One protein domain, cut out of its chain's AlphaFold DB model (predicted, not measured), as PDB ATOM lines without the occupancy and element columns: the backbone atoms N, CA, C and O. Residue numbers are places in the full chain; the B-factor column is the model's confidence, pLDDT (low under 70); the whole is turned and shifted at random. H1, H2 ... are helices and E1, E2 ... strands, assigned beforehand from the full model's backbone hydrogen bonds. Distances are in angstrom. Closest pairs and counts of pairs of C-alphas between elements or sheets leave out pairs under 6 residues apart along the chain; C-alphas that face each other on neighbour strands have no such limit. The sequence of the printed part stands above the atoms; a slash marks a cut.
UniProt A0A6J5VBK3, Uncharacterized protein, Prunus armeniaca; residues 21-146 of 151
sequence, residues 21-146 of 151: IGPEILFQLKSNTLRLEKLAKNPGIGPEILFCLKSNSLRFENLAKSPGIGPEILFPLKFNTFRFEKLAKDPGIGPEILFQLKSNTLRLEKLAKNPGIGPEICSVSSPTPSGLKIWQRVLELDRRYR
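AT A GLANCE: This is residues 21 to 146 of the 151 residues of an uncharacterized protein of Prunus armeniaca (UniProt A0A6J5VBK3). The chain is wound in stacked turns, a short flattened solenoid whose two long walls are parallel sheets, E1 E3 E5 E7 E9 on one side and E2 E4 E6 E8 on the other, their strands running opposite ways from wall to wall. The helix H1 lies across the end of the stack beside E8 and E9 and caps it, while E1 and E2 stand at the other end. The printed part has 126 residues, with nine named strands followed by one named helix, in the order E1 to E9 and then H1. The class is mixed, helices and strands, with 61 residues in named elements, which is under half. The whole is compact, with a radius of gyration of the C-alphas of 13.6 A, and flat, with spans of 36 by 33 by 18 A.

IN THESE COORDINATES: The sheet of five strands begins with E1, residues 24 to 27, 10.1 A from first to last C-alpha, with C-alpha 24 at (183.133, 146.414, 156.643). Its other strands are E3, residues 48 to 51, 10.3 A; E5, residues 72 to 75, 10.4 A; E7, residues 96 to 99, 10.2 A; and E9, residues 120 to 123, 10.3 A. The sheet of four strands has E2, residues 31 to 37, 16.8 A, with C-alpha 31 at (193.811, 136.355, 145.748), and E4, residues 55 to 61, 17.1 A. It also has E6, residues 81 to 85, 13.5 A, and E8, residues 105 to 109, 13.1 A. The helix H1, residues 129 to 145, is 25.0 A long and ends with C-alpha 145 at (165.872, 149.459, 137.224).

HOW THE PARTS SIT: The larger sheet runs E1 E3 E5 E7 E9, all parallel, with E1 and E9 as edge strands. E1 and E3 differ in direction by 9 degrees, and N 25 and O 48 are within hydrogen-bond range at 2.8 A. E3 and E5 stand at 5 degrees, with N 49 and O 72 at 2.8 A. E5 and E7 stand at 3 degrees, with N 75 and O 98 at 2.8 A. E7 and E9 stand at 8 degrees, with N 97 and O 120 at 2.9 A. The second sheet runs E2 E4 E6 E8, also all parallel, with E2 and E8 as edge strands. E2 and E4 stand at 6 degrees, with N 59 and O 34 at 2.9 A; E4 and E6 also at 6 degrees, with N 83 and O 58 at 2.9 A. E6 and E8 stand at 1 degree, with N 107 and O 82 at 2.8 A. Strands of different sheets stay apart, for instance E1 and E2, or E8 and E9. H1 is on both sheets but only grazes each, the larger with its residues 131 to 145 and the smaller with its residues 130 to 141. The closest C-alphas of E8 and H1 are those of Leu 106 and Ile 134, 6.3 A apart. Those of E9 and H1 are Ile 121 and Val 138, 7.4 A apart. In H1, 11 of 13 O i to N i+4 pairs are within hydrogen-bond range.

THE WHOLE: The two C-alphas farthest apart, those of Asn 42 and Pro 129, are 39.0 A apart. The printed part has no cut and no long link: E1 to E2, E3 to E4, E5 to E6, E7 to E8 and E9 to H1 are tight, and the other links are short. The mean pLDDT of the printed part is 70.6 and that of H1 is 56. In this model 46 residues are under 70, namely residues 27 to 32, 52 to 56, 76 to 80, 100 to 105 and 123 to 146.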
ATOM      1  N   ILE A  21     174.592 148.296 161.103       78.88
ATOM      2  CA  ILE A  21     175.530 148.444 159.984       78.88
ATOM      3  C   ILE A  21     176.104 147.065 159.632       78.88
ATOM      4  O   ILE A  21     176.488 146.299 160.518       78.88
ATOM      5  N   GLY A  22     176.126 146.725 158.344       77.00
ATOM      6  CA  GLY A  22     176.750 145.513 157.826       77.00
ATOM      7  C   GLY A  22     178.265 145.483 158.075       77.00
ATOM      8  O   GLY A  22     178.865 146.485 158.449       77.00
ATOM      9  N   PRO A  23     178.917 144.323 157.904       76.75
ATOM     10  CA  PRO A  23     180.359 144.240 158.088       76.75
ATOM     11  C   PRO A  23     181.100 145.080 157.041       76.75
ATOM     12  O   PRO A  23     180.817 144.966 155.849       76.75
ATOM     13  N   GLU A  24     182.093 145.840 157.497       81.31
ATOM     14  CA  GLU A  24     183.133 146.414 156.643       81.31
ATOM     15  C   GLU A  24     184.215 145.354 156.393       81.31
ATOM     16  O   GLU A  24     184.760 144.754 157.333       81.31
ATOM     17  N   ILE A  25     184.501 145.086 155.120       75.12
ATOM     18  CA  ILE A  25     185.435 144.048 154.700       75.12
ATOM     19  C   ILE A  25     186.500 144.644 153.784       75.12
ATOM     20  O   ILE A  25     186.256 144.934 152.614       75.12
ATOM     21  N   LEU A  26     187.719 144.738 154.316       73.44
ATOM     22  CA  LEU A  26     188.896 145.203 153.592       73.44
ATOM     23  C   LEU A  26     189.771 144.028 153.139       73.44
ATOM     24  O   LEU A  26     190.305 143.278 153.959       73.44
ATOM     25  N   PHE A  27     189.988 143.908 151.830       68.38
ATOM     26  CA  PHE A  27     190.852 142.891 151.234       68.38
ATOM     27  C   PHE A  27     192.141 143.487 150.667       68.38
ATOM     28  O   PHE A  27     192.173 144.019 149.556       68.38
ATOM     29  N   GLN A  28     193.251 143.296 151.382       61.88
ATOM     30  CA  GLN A  28     194.592 143.723 150.952       61.88
ATOM     31  C   GLN A  28     195.376 142.644 150.182       61.88
ATOM     32  O   GLN A  28     196.602 142.601 150.236       61.88
ATOM     33  N   LEU A  29     194.704 141.727 149.482       53.84
ATOM     34  CA  LEU A  29     195.336 140.486 149.026       53.84
ATOM     35  C   LEU A  29     195.379 140.340 147.510       53.84
ATOM     36  O   LEU A  29     194.417 140.633 146.807       53.84
ATOM     37  N   LYS A  30     196.490 139.776 147.025       59.97
ATOM     38  CA  LYS A  30     196.528 139.071 145.741       59.97
ATOM     39  C   LYS A  30     195.852 137.713 145.945       59.97
ATOM     40  O   LYS A  30     196.510 136.771 146.377       59.97
ATOM     41  N   SER A  31     194.548 137.624 145.696       57.62
ATOM     42  CA  SER A  31     193.811 136.355 145.748       57.62
ATOM     43  C   SER A  31     193.475 135.873 144.336       57.62
ATOM     44  O   SER A  31     193.184 136.672 143.445       57.62
ATOM     45  N   ASN A  32     193.515 134.562 144.098       61.56
ATOM     46  CA  ASN A  32     193.092 134.024 142.806       61.56
ATOM     47  C   ASN A  32     191.562 133.983 142.704       61.56
ATOM     48  O   ASN A  32     191.013 134.242 141.632       61.56
ATOM     49  N   THR A  33     190.846 133.696 143.798       71.44
ATOM     50  CA  THR A  33     189.376 133.682 143.810       71.44
ATOM     51  C   THR A  33     188.789 134.082 145.166       71.44
ATOM     52  O   THR A  33     189.199 133.564 146.201       71.44
ATOM     53  N   LEU A  34     187.767 134.943 145.162       74.50
ATOM     54  CA  LEU A  34     186.977 135.286 146.351       74.50
ATOM     55  C   LEU A  34     185.499 134.980 146.144       74.50
ATOM     56  O   LEU A  34     184.937 135.261 145.081       74.50
ATOM     57  N   ARG A  35     184.861 134.497 147.210       78.50
ATOM     58  CA  ARG A  35     183.415 134.334 147.292       78.50
ATOM     59  C   ARG A  35     182.861 134.903 148.601       78.50
ATOM     60  O   ARG A  35     183.239 134.438 149.673       78.50
ATOM     61  N   LEU A  36     181.941 135.864 148.516       78.44
ATOM     62  CA  LEU A  36     181.210 136.389 149.678       78.44
ATOM     63  C   LEU A  36     179.734 136.030 149.592       78.44
ATOM     64  O   LEU A  36     179.103 136.269 148.559       78.44
ATOM     65  N   GLU A  37     179.190 135.487 150.683       81.44
ATOM     66  CA  GLU A  37     177.791 135.074 150.740       81.44
ATOM     67  C   GLU A  37     177.127 135.432 152.068       81.44
ATOM     68  O   GLU A  37     177.687 135.193 153.136       81.44
ATOM     69  N   LYS A  38     175.879 135.919 152.015       79.44
ATOM     70  CA  LYS A  38     174.995 136.025 153.195       79.44
ATOM     71  C   LYS A  38     175.641 136.772 154.365       79.44
ATOM     72  O   LYS A  38     175.639 136.270 155.487       79.44
ATOM     73  N   LEU A  39     176.214 137.943 154.101       75.56
ATOM     74  CA  LEU A  39     176.959 138.707 155.106       75.56
ATOM     75  C   LEU A  39     176.036 139.249 156.204       75.56
ATOM     76  O   LEU A  39     176.358 139.125 157.385       75.56
ATOM     77  N   ALA A  40     174.863 139.759 155.828       74.62
ATOM     78  CA  ALA A  40     173.837 140.229 156.752       74.62
ATOM     79  C   ALA A  40     172.430 139.838 156.271       74.62
ATOM     80  O   ALA A  40     172.214 139.593 155.084       74.62
ATOM     81  N   LYS A  41     171.446 139.762 157.178       74.00
ATOM     82  CA  LYS A  41     170.049 139.507 156.786       74.00
ATOM     83  C   LYS A  41     169.294 140.823 156.594       74.00
ATOM     84  O   LYS A  41     168.924 141.110 155.458       74.00
ATOM     85  N   ASN A  42     169.127 141.633 157.637       79.06
ATOM     86  CA  ASN A  42     168.384 142.897 157.548       79.06
ATOM     87  C   ASN A  42     169.153 144.058 158.196       79.06
ATOM     88  O   ASN A  42     168.761 144.528 159.263       79.06
ATOM     89  N   PRO A  43     170.286 144.491 157.623       77.38
ATOM     90  CA  PRO A  43     171.013 145.583 158.231       77.38
ATOM     91  C   PRO A  43     170.405 146.947 157.873       77.38
ATOM     92  O   PRO A  43     169.815 147.098 156.808       77.38
ATOM     93  N   GLY A  44     170.565 147.969 158.715       82.38
ATOM     94  CA  GLY A  44     170.201 149.340 158.322       82.38
ATOM     95  C   GLY A  44     171.018 149.799 157.109       82.38
ATOM     96  O   GLY A  44     170.461 150.272 156.119       82.38
ATOM     97  N   ILE A  45     172.326 149.541 157.151       82.75
ATOM     98  CA  ILE A  45     173.283 149.778 156.061       82.75
ATOM     99  C   ILE A  45     173.904 148.446 155.634       82.75
ATOM    100  O   ILE A  45     174.314 147.656 156.479       82.75
ATOM    101  N   GLY A  46     173.959 148.171 154.334       82.50
ATOM    102  CA  GLY A  46     174.573 146.975 153.769       82.50
ATOM    103  C   GLY A  46     176.070 146.850 154.090       82.50
ATOM    104  O   GLY A  46     176.679 147.763 154.634       82.50
ATOM    105  N   PRO A  47     176.682 145.691 153.803       81.56
ATOM    106  CA  PRO A  47     178.123 145.526 153.948       81.56
ATOM    107  C   PRO A  47     178.884 146.458 153.002       81.56
ATOM    108  O   PRO A  47     178.532 146.554 151.824       81.56
ATOM    109  N   GLU A  48     179.957 147.052 153.513       84.81
ATOM    110  CA  GLU A  48     180.943 147.792 152.728       84.81
ATOM    111  C   GLU A  48     182.117 146.862 152.419       84.81
ATOM    112  O   GLU A  48     182.652 146.184 153.303       84.81
ATOM    113  N   ILE A  49     182.497 146.762 151.149       78.75
ATOM    114  CA  ILE A  49     183.530 145.829 150.709       78.75
ATOM    115  C   ILE A  49     184.544 146.564 149.840       78.75
ATOM    116  O   ILE A  49     184.259 146.918 148.694       78.75
ATOM    117  N   LEU A  50     185.766 146.695 150.351       75.56
ATOM    118  CA  LEU A  50     186.857 147.376 149.668       75.56
ATOM    119  C   LEU A  50     187.990 146.409 149.324       75.56
ATOM    120  O   LEU A  50     188.506 145.665 150.161       75.56
ATOM    121  N   PHE A  51     188.414 146.437 148.066       71.62
ATOM    122  CA  PHE A  51     189.561 145.675 147.578       71.62
ATOM    123  C   PHE A  51     190.752 146.599 147.398       71.62
ATOM    124  O   PHE A  51     190.575 147.705 146.928       71.62
ATOM    125  N   CYS A  52     191.976 146.182 147.715       59.06
ATOM    126  CA  CYS A  52     193.166 147.011 147.466       59.06
ATOM    127  C   CYS A  52     194.090 146.448 146.382       59.06
ATOM    128  O   CYS A  52     194.952 147.172 145.896       59.06
ATOM    129  N   LEU A  53     193.957 145.175 145.989       57.50
ATOM    130  CA  LEU A  53     194.896 144.512 145.075       57.50
ATOM    131  C   LEU A  53     194.206 143.573 144.074       57.50
ATOM    132  O   LEU A  53     193.052 143.176 144.233       57.50
ATOM    133  N   LYS A  54     194.969 143.216 143.033       61.88
ATOM    134  CA  LYS A  54     194.555 142.368 141.907       61.88
ATOM    135  C   LYS A  54     193.955 141.045 142.385       61.88
ATOM    136  O   LYS A  54     194.647 140.273 143.049       61.88
ATOM    137  N   SER A  55     192.727 140.750 141.967       60.41
ATOM    138  CA  SER A  55     192.131 139.414 142.094       60.41
ATOM    139  C   SER A  55     191.703 138.870 140.732       60.41
ATOM    140  O   SER A  55     191.211 139.607 139.881       60.41
ATOM    141  N   ASN A  56     191.891 137.574 140.486       63.91
ATOM    142  CA  ASN A  56     191.544 137.004 139.180       63.91
ATOM    143  C   ASN A  56     190.027 136.794 139.027       63.91
ATOM    144  O   ASN A  56     189.471 137.120 137.980       63.91
ATOM    145  N   SER A  57     189.340 136.313 140.066       73.38
ATOM    146  CA  SER A  57     187.901 136.024 140.017       73.38
ATOM    147  C   SER A  57     187.187 136.419 141.307       73.38
ATOM    148  O   SER A  57     187.648 136.088 142.398       73.38
ATOM    149  N   LEU A  58     186.056 137.116 141.193       75.38
ATOM    150  CA  LEU A  58     185.279 137.604 142.334       75.38
ATOM    151  C   LEU A  58     183.795 137.250 142.165       75.38
ATOM    152  O   LEU A  58     183.195 137.531 141.121       75.38
ATOM    153  N   ARG A  59     183.203 136.631 143.195       79.81
ATOM    154  CA  ARG A  59     181.780 136.269 143.244       79.81
ATOM    155  C   ARG A  59     181.111 136.780 144.519       79.81
ATOM    156  O   ARG A  59     181.524 136.424 145.620       79.81
ATOM    157  N   PHE A  60     180.027 137.528 144.360       81.12
ATOM    158  CA  PHE A  60     179.210 138.034 145.464       81.12
ATOM    159  C   PHE A  60     177.783 137.539 145.310       81.12
ATOM    160  O   PHE A  60     177.199 137.677 144.232       81.12
ATOM    161  N   GLU A  61     177.233 136.959 146.376       83.44
ATOM    162  CA  GLU A  61     175.898 136.377 146.338       83.44
ATOM    163  C   GLU A  61     175.105 136.639 147.624       83.44
ATOM    164  O   GLU A  61     175.547 136.281 148.714       83.44
ATOM    165  N   ASN A  62     173.895 137.198 147.520       81.94
ATOM    166  CA  ASN A  62     173.000 137.395 148.673       81.94
ATOM    167  C   ASN A  62     173.672 138.142 149.840       81.94
ATOM    168  O   ASN A  62     173.631 137.658 150.969       81.94
ATOM    169  N   LEU A  63     174.336 139.274 149.589       78.25
ATOM    170  CA  LEU A  63     175.107 139.980 150.623       78.25
ATOM    171  C   LEU A  63     174.220 140.508 151.757       78.25
ATOM    172  O   LEU A  63     174.582 140.367 152.926       78.25
ATOM    173  N   ALA A  64     173.057 141.051 151.404       79.19
ATOM    174  CA  ALA A  64     172.006 141.460 152.324       79.19
ATOM    175  C   ALA A  64     170.633 141.007 151.803       79.19
ATOM    176  O   ALA A  64     170.433 140.873 150.598       79.19
ATOM    177  N   LYS A  65     169.656 140.752 152.681       77.50
ATOM    178  CA  LYS A  65     168.289 140.418 152.239       77.50
ATOM    179  C   LYS A  65     167.454 141.686 152.071       77.50
ATOM    180  O   LYS A  65     166.981 141.946 150.969       77.50
ATOM    181  N   SER A  66     167.315 142.474 153.129       80.50
ATOM    182  CA  SER A  66     166.447 143.658 153.138       80.50
ATOM    183  C   SER A  66     167.124 144.815 153.863       80.50
ATOM    184  O   SER A  66     166.748 145.107 154.998       80.50
ATOM    185  N   PRO A  67     168.184 145.406 153.284       78.50
ATOM    186  CA  PRO A  67     168.864 146.496 153.946       78.50
ATOM    187  C   PRO A  67     168.175 147.850 153.699       78.50
ATOM    188  O   PRO A  67     167.548 148.039 152.661       78.50
ATOM    189  N   GLY A  68     168.307 148.816 154.607       82.94
ATOM    190  CA  GLY A  68     167.873 150.193 154.321       82.94
ATOM    191  C   GLY A  68     168.673 150.791 153.159       82.94
ATOM    192  O   GLY A  68     168.098 151.255 152.177       82.94
ATOM    193  N   ILE A  69     169.999 150.666 153.231       83.62
ATOM    194  CA  ILE A  69     170.954 151.027 152.172       83.62
ATOM    195  C   ILE A  69     171.661 149.765 151.678       83.62
ATOM    196  O   ILE A  69     172.097 148.947 152.480       83.62
ATOM    197  N   GLY A  70     171.755 149.570 150.367       83.88
ATOM    198  CA  GLY A  70     172.375 148.404 149.749       83.88
ATOM    199  C   GLY A  70     173.876 148.271 150.051       83.88
ATOM    200  O   GLY A  70     174.484 149.176 150.609       83.88
ATOM    201  N   PRO A  71     174.483 147.119 149.717       83.50
ATOM    202  CA  PRO A  71     175.932 146.942 149.804       83.50
ATOM    203  C   PRO A  71     176.704 147.974 148.977       83.50
ATOM    204  O   PRO A  71     176.336 148.209 147.825       83.50
ATOM    205  N   GLU A  72     177.812 148.473 149.517       86.44
ATOM    206  CA  GLU A  72     178.788 149.288 148.788       86.44
ATOM    207  C   GLU A  72     180.019 148.438 148.464       86.44
ATOM    208  O   GLU A  72     180.536 147.707 149.315       86.44
ATOM    209  N   ILE A  73     180.464 148.466 147.208       80.25
ATOM    210  CA  ILE A  73     181.546 147.601 146.741       80.25
ATOM    211  C   ILE A  73     182.533 148.380 145.870       80.25
ATOM    212  O   ILE A  73     182.191 148.800 144.764       80.25
ATOM    213  N   LEU A  74     183.785 148.493 146.328       78.06
ATOM    214  CA  LEU A  74     184.816 149.314 145.690       78.06
ATOM    215  C   LEU A  74     186.050 148.509 145.241       78.06
ATOM    216  O   LEU A  74     186.668 147.763 146.008       78.06
ATOM    217  N   PHE A  75     186.439 148.695 143.973       73.25
ATOM    218  CA  PHE A  75     187.508 147.953 143.295       73.25
ATOM    219  C   PHE A  75     188.520 148.864 142.568       73.25
ATOM    220  O   PHE A  75     188.281 149.288 141.434       73.25
ATOM    221  N   PRO A  76     189.712 149.098 143.132       57.31
ATOM    222  CA  PRO A  76     190.686 150.031 142.582       57.31
ATOM    223  C   PRO A  76     191.658 149.429 141.555       57.31
ATOM    224  O   PRO A  76     192.282 150.193 140.834       57.31
ATOM    225  N   LEU A  77     191.857 148.105 141.429       55.53
ATOM    226  CA  LEU A  77     192.966 147.594 140.591       55.53
ATOM    227  C   LEU A  77     192.726 146.256 139.876       55.53
ATOM    228  O   LEU A  77     192.630 145.229 140.529       55.53
ATOM    229  N   LYS A  78     192.826 146.272 138.533       60.75
ATOM    230  CA  LYS A  78     193.089 145.140 137.602       60.75
ATOM    231  C   LYS A  78     192.607 143.760 138.090       60.75
ATOM    232  O   LYS A  78     193.324 143.072 138.816       60.75
ATOM    233  N   PHE A  79     191.466 143.316 137.576       60.62
ATOM    234  CA  PHE A  79     190.903 141.989 137.848       60.62
ATOM    235  C   PHE A  79     190.835 141.154 136.548       60.62
ATOM    236  O   PHE A  79     191.280 141.682 135.536       60.62
ATOM    237  N   ASN A  80     190.281 139.916 136.560       63.72
ATOM    238  CA  ASN A  80     189.966 139.104 135.346       63.72
ATOM    239  C   ASN A  80     188.451 138.790 135.122       63.72
ATOM    240  O   ASN A  80     187.945 138.831 133.993       63.72
ATOM    241  N   THR A  81     187.671 138.492 136.169       70.06
ATOM    242  CA  THR A  81     186.231 138.167 136.044       70.06
ATOM    243  C   THR A  81     185.421 138.528 137.291       70.06
ATOM    244  O   THR A  81     185.858 138.279 138.413       70.06
ATOM    245  N   PHE A  82     184.208 139.052 137.082       73.25
ATOM    246  CA  PHE A  82     183.260 139.401 138.141       73.25
ATOM    247  C   PHE A  82     181.887 138.766 137.950       73.25
ATOM    248  O   PHE A  82     181.330 138.797 136.849       73.25
ATOM    249  N   ARG A  83     181.304 138.281 139.050       77.06
ATOM    250  CA  ARG A  83     179.901 137.873 139.121       77.06
ATOM    251  C   ARG A  83     179.237 138.407 140.389       77.06
ATOM    252  O   ARG A  83     179.571 137.981 141.491       77.06
ATOM    253  N   PHE A  84     178.251 139.275 140.211       77.12
ATOM    254  CA  PHE A  84     177.370 139.744 141.275       77.12
ATOM    255  C   PHE A  84     175.981 139.170 141.047       77.12
ATOM    256  O   PHE A  84     175.405 139.349 139.972       77.12
ATOM    257  N   GLU A  85     175.454 138.483 142.051       80.75
ATOM    258  CA  GLU A  85     174.137 137.874 141.985       80.75
ATOM    259  C   GLU A  85     173.341 138.207 143.248       80.75
ATOM    260  O   GLU A  85     173.773 137.889 144.354       80.75
ATOM    261  N   LYS A  86     172.156 138.817 143.105       81.31
ATOM    262  CA  LYS A  86     171.231 139.032 144.239       81.31
ATOM    263  C   LYS A  86     171.896 139.750 145.418       81.31
ATOM    264  O   LYS A  86     171.865 139.247 146.531       81.31
ATOM    265  N   LEU A  87     172.547 140.892 145.195       79.44
ATOM    266  CA  LEU A  87     173.288 141.582 146.266       79.44
ATOM    267  C   LEU A  87     172.375 142.029 147.409       79.44
ATOM    268  O   LEU A  87     172.717 141.829 148.574       79.44
ATOM    269  N   ALA A  88     171.207 142.561 147.055       79.81
ATOM    270  CA  ALA A  88     170.105 142.833 147.958       79.81
ATOM    271  C   ALA A  88     168.795 142.303 147.358       79.81
ATOM    272  O   ALA A  88     168.643 142.253 146.139       79.81
ATOM    273  N   LYS A  89     167.825 141.887 148.180       76.81
ATOM    274  CA  LYS A  89     166.500 141.502 147.668       76.81
ATOM    275  C   LYS A  89     165.592 142.725 147.600       76.81
ATOM    276  O   LYS A  89     165.175 143.098 146.511       76.81
ATOM    277  N   ASP A  90     165.346 143.362 148.738       79.31
ATOM    278  CA  ASP A  90     164.390 144.468 148.851       79.31
ATOM    279  C   ASP A  90     165.035 145.631 149.627       79.31
ATOM    280  O   ASP A  90     164.727 145.801 150.809       79.31
ATOM    281  N   PRO A  91     166.013 146.351 149.041       78.88
ATOM    282  CA  PRO A  91     166.655 147.445 149.744       78.88
ATOM    283  C   PRO A  91     165.886 148.771 149.607       78.88
ATOM    284  O   PRO A  91     165.224 149.000 148.597       78.88
ATOM    285  N   GLY A  92     166.008 149.682 150.575       81.56
ATOM    286  CA  GLY A  92     165.524 151.060 150.397       81.56
ATOM    287  C   GLY A  92     166.304 151.779 149.290       81.56
ATOM    288  O   GLY A  92     165.713 152.302 148.349       81.56
ATOM    289  N   ILE A  93     167.634 151.700 149.353       82.06
ATOM    290  CA  ILE A  93     168.575 152.175 148.327       82.06
ATOM    291  C   ILE A  93     169.354 150.986 147.767       82.06
ATOM    292  O   ILE A  93     169.842 150.157 148.526       82.06
ATOM    293  N   GLY A  94     169.462 150.864 146.448       82.06
ATOM    294  CA  GLY A  94     170.160 149.776 145.772       82.06
ATOM    295  C   GLY A  94     171.657 149.715 146.100       82.06
ATOM    296  O   GLY A  94     172.204 150.639 146.689       82.06
ATOM    297  N   PRO A  95     172.332 148.603 145.760       81.75
ATOM    298  CA  PRO A  95     173.780 148.496 145.921       81.75
ATOM    299  C   PRO A  95     174.534 149.521 145.068       81.75
ATOM    300  O   PRO A  95     174.137 149.777 143.928       81.75
ATOM    301  N   GLU A  96     175.661 149.992 145.592       84.75
ATOM    302  CA  GLU A  96     176.629 150.831 144.888       84.75
ATOM    303  C   GLU A  96     177.871 150.007 144.526       84.75
ATOM    304  O   GLU A  96     178.423 149.271 145.351       84.75
ATOM    305  N   ILE A  97     178.296 150.076 143.263       78.62
ATOM    306  CA  ILE A  97     179.446 149.317 142.760       78.62
ATOM    307  C   ILE A  97     180.387 150.245 141.987       78.62
ATOM    308  O   ILE A  97     180.073 150.686 140.880       78.62
ATOM    309  N   LEU A  98     181.584 150.456 142.530       77.25
ATOM    310  CA  LEU A  98     182.648 151.279 141.954       77.25
ATOM    311  C   LEU A  98     183.830 150.418 141.501       77.25
ATOM    312  O   LEU A  98     184.392 149.654 142.285       77.25
ATOM    313  N   PHE A  99     184.258 150.541 140.239       70.56
ATOM    314  CA  PHE A  99     185.409 149.775 139.735       70.56
ATOM    315  C   PHE A  99     186.305 150.500 138.721       70.56
ATOM    316  O   PHE A  99     185.855 151.263 137.870       70.56
ATOM    317  N   GLN A 100     187.606 150.189 138.742       65.44
ATOM    318  CA  GLN A 100     188.580 150.652 137.745       65.44
ATOM    319  C   GLN A 100     188.849 149.564 136.679       65.44
ATOM    320  O   GLN A 100     189.531 148.572 136.958       65.44
ATOM    321  N   LEU A 101     188.334 149.709 135.443       56.91
ATOM    322  CA  LEU A 101     188.543 148.700 134.388       56.91
ATOM    323  C   LEU A 101     189.940 148.839 133.772       56.91
ATOM    324  O   LEU A 101     190.259 149.829 133.118       56.91
ATOM    325  N   LYS A 102     190.769 147.801 133.896       55.91
ATOM    326  CA  LYS A 102     191.982 147.642 133.061       55.91
ATOM    327  C   LYS A 102     192.051 146.303 132.301       55.91
ATOM    328  O   LYS A 102     193.094 145.967 131.760       55.91
ATOM    329  N   SER A 103     190.934 145.581 132.284       48.75
ATOM    330  CA  SER A 103     190.531 144.371 131.533       48.75
ATOM    331  C   SER A 103     189.334 143.806 132.313       48.75
ATOM    332  O   SER A 103     189.353 144.039 133.524       48.75
ATOM    333  N   ASN A 104     188.298 143.193 131.679       61.06
ATOM    334  CA  ASN A 104     187.444 142.104 132.246       61.06
ATOM    335  C   ASN A 104     186.131 141.724 131.567       61.06
ATOM    336  O   ASN A 104     185.586 142.477 130.774       61.06
ATOM    337  N   THR A 105     185.615 140.553 131.987       66.81
ATOM    338  CA  THR A 105     184.206 140.122 131.918       66.81
ATOM    339  C   THR A 105     183.476 140.459 133.229       66.81
ATOM    340  O   THR A 105     183.853 139.953 134.288       66.81
ATOM    341  N   LEU A 106     182.416 141.274 133.168       70.25
ATOM    342  CA  LEU A 106     181.531 141.602 134.295       70.25
ATOM    343  C   LEU A 106     180.150 140.974 134.076       70.25
ATOM    344  O   LEU A 106     179.533 141.176 133.031       70.25
ATOM    345  N   ARG A 107     179.653 140.223 135.062       73.69
ATOM    346  CA  ARG A 107     178.282 139.702 135.096       73.69
ATOM    347  C   ARG A 107     177.549 140.260 136.308       73.69
ATOM    348  O   ARG A 107     177.924 139.982 137.444       73.69
ATOM    349  N   LEU A 108     176.505 141.032 136.041       74.56
ATOM    350  CA  LEU A 108     175.621 141.627 137.035       74.56
ATOM    351  C   LEU A 108     174.234 141.021 136.832       74.56
ATOM    352  O   LEU A 108     173.629 141.183 135.771       74.56
ATOM    353  N   GLU A 109     173.744 140.293 137.825       76.69
ATOM    354  CA  GLU A 109     172.447 139.632 137.760       76.69
ATOM    355  C   GLU A 109     171.637 139.947 139.013       76.69
ATOM    356  O   GLU A 109     172.027 139.618 140.132       76.69
ATOM    357  N   LYS A 110     170.457 140.548 138.818       75.38
ATOM    358  CA  LYS A 110     169.472 140.756 139.888       75.38
ATOM    359  C   LYS A 110     170.071 141.496 141.093       75.38
ATOM    360  O   LYS A 110     169.968 141.001 142.205       75.38
ATOM    361  N   LEU A 111     170.729 142.639 140.882       76.44
ATOM    362  CA  LEU A 111     171.426 143.383 141.949       76.44
ATOM    363  C   LEU A 111     170.500 143.749 143.112       76.44
ATOM    364  O   LEU A 111     170.860 143.551 144.271       76.44
ATOM    365  N   ALA A 112     169.302 144.204 142.763       75.88
ATOM    366  CA  ALA A 112     168.164 144.364 143.646       75.88
ATOM    367  C   ALA A 112     166.912 143.798 142.961       75.88
ATOM    368  O   ALA A 112     166.818 143.822 141.729       75.88
ATOM    369  N   LYS A 113     165.968 143.247 143.733       73.38
ATOM    370  CA  LYS A 113     164.672 142.809 143.194       73.38
ATOM    371  C   LYS A 113     163.690 143.977 143.153       73.38
ATOM    372  O   LYS A 113     163.147 144.235 142.089       73.38
ATOM    373  N   ASN A 114     163.508 144.660 144.283       72.56
ATOM    374  CA  ASN A 114     162.577 145.780 144.430       72.56
ATOM    375  C   ASN A 114     163.224 146.909 145.249       72.56
ATOM    376  O   ASN A 114     162.904 147.065 146.428       72.56
ATOM    377  N   PRO A 115     164.205 147.628 144.687       75.44
ATOM    378  CA  PRO A 115     164.796 148.751 145.388       75.44
ATOM    379  C   PRO A 115     163.861 149.975 145.380       75.44
ATOM    380  O   PRO A 115     163.186 150.207 144.378       75.44
ATOM    381  N   GLY A 116     163.849 150.776 146.450       78.62
ATOM    382  CA  GLY A 116     163.202 152.098 146.430       78.62
ATOM    383  C   GLY A 116     163.948 153.085 145.521       78.62
ATOM    384  O   GLY A 116     163.340 153.765 144.700       78.62
ATOM    385  N   ILE A 117     165.280 153.092 145.609       79.19
ATOM    386  CA  ILE A 117     166.202 153.780 144.693       79.19
ATOM    387  C   ILE A 117     167.080 152.725 144.021       79.19
ATOM    388  O   ILE A 117     167.667 151.906 144.718       79.19
ATOM    389  N   GLY A 118     167.167 152.716 142.688       78.06
ATOM    390  CA  GLY A 118     167.908 151.705 141.918       78.06
ATOM    391  C   GLY A 118     169.404 151.576 142.272       78.06
ATOM    392  O   GLY A 118     169.956 152.431 142.956       78.06
ATOM    393  N   PRO A 119     170.071 150.493 141.831       76.50
ATOM    394  CA  PRO A 119     171.508 150.310 142.035       76.50
ATOM    395  C   PRO A 119     172.336 151.326 141.239       76.50
ATOM    396  O   PRO A 119     172.004 151.616 140.089       76.50
ATOM    397  N   GLU A 120     173.457 151.770 141.804       81.31
ATOM    398  CA  GLU A 120     174.420 152.650 141.138       81.31
ATOM    399  C   GLU A 120     175.691 151.882 140.754       81.31
ATOM    400  O   GLU A 120     176.216 151.071 141.522       81.31
ATOM    401  N   ILE A 121     176.170 152.084 139.522       74.75
ATOM    402  CA  ILE A 121     177.333 151.372 138.986       74.75
ATOM    403  C   ILE A 121     178.236 152.353 138.249       74.75
ATOM    404  O   ILE A 121     177.930 152.785 137.137       74.75
ATOM    405  N   CYS A 122     179.388 152.639 138.843       72.31
ATOM    406  CA  CYS A 122     180.326 153.641 138.358       72.31
ATOM    407  C   CYS A 122     181.669 153.001 137.987       72.31
ATOM    408  O   CYS A 122     182.206 152.150 138.702       72.31
ATOM    409  N   SER A 123     182.235 153.411 136.845       66.62
ATOM    410  CA  SER A 123     183.556 152.941 136.421       66.62
ATOM    411  C   SER A 123     184.516 154.072 136.082       66.62
ATOM    412  O   SER A 123     184.140 155.053 135.445       66.62
ATOM    413  N   VAL A 124     185.773 153.919 136.501       61.62
ATOM    414  CA  VAL A 124     186.785 154.985 136.448       61.62
ATOM    415  C   VAL A 124     187.899 154.603 135.459       61.62
ATOM    416  O   VAL A 124     189.018 154.279 135.848       61.62
ATOM    417  N   SER A 125     187.608 154.524 134.155       57.34
ATOM    418  CA  SER A 125     188.623 154.110 133.157       57.34
ATOM    419  C   SER A 125     188.280 154.447 131.703       57.34
ATOM    420  O   SER A 125     187.111 154.478 131.329       57.34
ATOM    421  N   SER A 126     189.318 154.606 130.869       46.25
ATOM    422  CA  SER A 126     189.233 154.801 129.414       46.25
ATOM    423  C   SER A 126     188.595 153.598 128.692       46.25
ATOM    424  O   SER A 126     188.932 152.454 129.020       46.25
ATOM    425  N   PRO A 127     187.727 153.820 127.688       47.31
ATOM    426  CA  PRO A 127     186.976 152.756 127.032       47.31
ATOM    427  C   PRO A 127     187.915 151.816 126.267       47.31
ATOM    428  O   PRO A 127     188.584 152.206 125.317       47.31
ATOM    429  N   THR A 128     187.954 150.551 126.679       51.66
ATOM    430  CA  THR A 128     188.498 149.451 125.872       51.66
ATOM    431  C   THR A 128     187.340 148.748 125.148       51.66
ATOM    432  O   THR A 128     186.211 148.784 125.648       51.66
ATOM    433  N   PRO A 129     187.566 148.061 124.011       50.62
ATOM    434  CA  PRO A 129     186.504 147.361 123.274       50.62
ATOM    435  C   PRO A 129     185.719 146.342 124.122       50.62
ATOM    436  O   PRO A 129     184.518 146.157 123.940       50.62
ATOM    437  N   SER A 130     186.376 145.716 125.102       51.69
ATOM    438  CA  SER A 130     185.752 144.816 126.084       51.69
ATOM    439  C   SER A 130     184.838 145.560 127.066       51.69
ATOM    440  O   SER A 130     183.796 145.039 127.461       51.69
ATOM    441  N   GLY A 131     185.198 146.798 127.422       53.38
ATOM    442  CA  GLY A 131     184.405 147.673 128.284       53.38
ATOM    443  C   GLY A 131     183.070 148.085 127.658       53.38
ATOM    444  O   GLY A 131     182.090 148.218 128.380       53.38
ATOM    445  N   LEU A 132     182.982 148.201 126.326       53.88
ATOM    446  CA  LEU A 132     181.744 148.585 125.626       53.88
ATOM    447  C   LEU A 132     180.603 147.570 125.809       53.88
ATOM    448  O   LEU A 132     179.463 147.964 126.040       53.88
ATOM    449  N   LYS A 133     180.900 146.262 125.776       57.06
ATOM    450  CA  LYS A 133     179.896 145.206 126.029       57.06
ATOM    451  C   LYS A 133     179.389 145.233 127.471       57.06
ATOM    452  O   LYS A 133     178.221 144.956 127.728       57.06
ATOM    453  N   ILE A 134     180.267 145.583 128.410       55.59
ATOM    454  CA  ILE A 134     179.900 145.758 129.816       55.59
ATOM    455  C   ILE A 134     179.009 146.988 129.972       55.59
ATOM    456  O   ILE A 134     177.967 146.886 130.607       55.59
ATOM    457  N   TRP A 135     179.361 148.112 129.346       56.12
ATOM    458  CA  TRP A 135     178.555 149.331 129.380       56.12
ATOM    459  C   TRP A 135     177.165 149.137 128.786       56.12
ATOM    460  O   TRP A 135     176.197 149.591 129.381       56.12
ATOM    461  N   GLN A 136     177.033 148.405 127.679       59.69
ATOM    462  CA  GLN A 136     175.718 148.044 127.140       59.69
ATOM    463  C   GLN A 136     174.884 147.265 128.158       59.69
ATOM    464  O   GLN A 136     173.701 147.548 128.319       59.69
ATOM    465  N   ARG A 137     175.500 146.335 128.896       58.12
ATOM    466  CA  ARG A 137     174.801 145.557 129.922       58.12
ATOM    467  C   ARG A 137     174.484 146.376 131.175       58.12
ATOM    468  O   ARG A 137     173.419 146.184 131.748       58.12
ATOM    469  N   VAL A 138     175.370 147.283 131.587       57.06
ATOM    470  CA  VAL A 138     175.125 148.234 132.684       57.06
ATOM    471  C   VAL A 138     173.979 149.171 132.315       57.06
ATOM    472  O   VAL A 138     173.058 149.307 133.105       57.06
ATOM    473  N   LEU A 139     173.970 149.724 131.101       59.75
ATOM    474  CA  LEU A 139     172.881 150.561 130.590       59.75
ATOM    475  C   LEU A 139     171.561 149.790 130.457       59.75
ATOM    476  O   LEU A 139     170.501 150.338 130.731       59.75
ATOM    477  N   GLU A 140     171.598 148.523 130.044       61.84
ATOM    478  CA  GLU A 140     170.406 147.670 129.980       61.84
ATOM    479  C   GLU A 140     169.836 147.393 131.377       61.84
ATOM    480  O   GLU A 140     168.622 147.410 131.563       61.84
ATOM    481  N   LEU A 141     170.700 147.168 132.370       57.53
ATOM    482  CA  LEU A 141     170.287 146.998 133.762       57.53
ATOM    483  C   LEU A 141     169.759 148.312 134.334       57.53
ATOM    484  O   LEU A 141     168.673 148.328 134.895       57.53
ATOM    485  N   ASP A 142     170.469 149.413 134.133       54.38
ATOM    486  CA  ASP A 142     170.054 150.752 134.540       54.38
ATOM    487  C   ASP A 142     168.683 151.128 133.948       54.38
ATOM    488  O   ASP A 142     167.784 151.511 134.687       54.38
ATOM    489  N   ARG A 143     168.432 150.870 132.657       57.81
ATOM    490  CA  ARG A 143     167.090 151.026 132.053       57.81
ATOM    491  C   ARG A 143     166.031 150.103 132.649       57.81
ATOM    492  O   ARG A 143     164.862 150.457 132.664       57.81
ATOM    493  N   ARG A 144     166.415 148.908 133.098       56.12
ATOM    494  CA  ARG A 144     165.500 147.937 133.716       56.12
ATOM    495  C   ARG A 144     165.164 148.283 135.167       56.12
ATOM    496  O   ARG A 144     164.164 147.794 135.682       56.12
ATOM    497  N   TYR A 145     166.011 149.076 135.821       49.97
ATOM    498  CA  TYR A 145     165.872 149.459 137.224       49.97
ATOM    499  C   TYR A 145     165.512 150.938 137.427       49.97
ATOM    500  O   TYR A 145     165.097 151.298 138.526       49.97
ATOM    501  N   ARG A 146     165.599 151.786 136.393       43.94
ATOM    502  CA  ARG A 146     164.993 153.121 136.388       43.94
ATOM    503  C   ARG A 146     163.513 153.036 136.003       43.94
ATOM    504  O   ARG A 146     163.188 152.769 134.855       43.94
TER     505      ARG A 146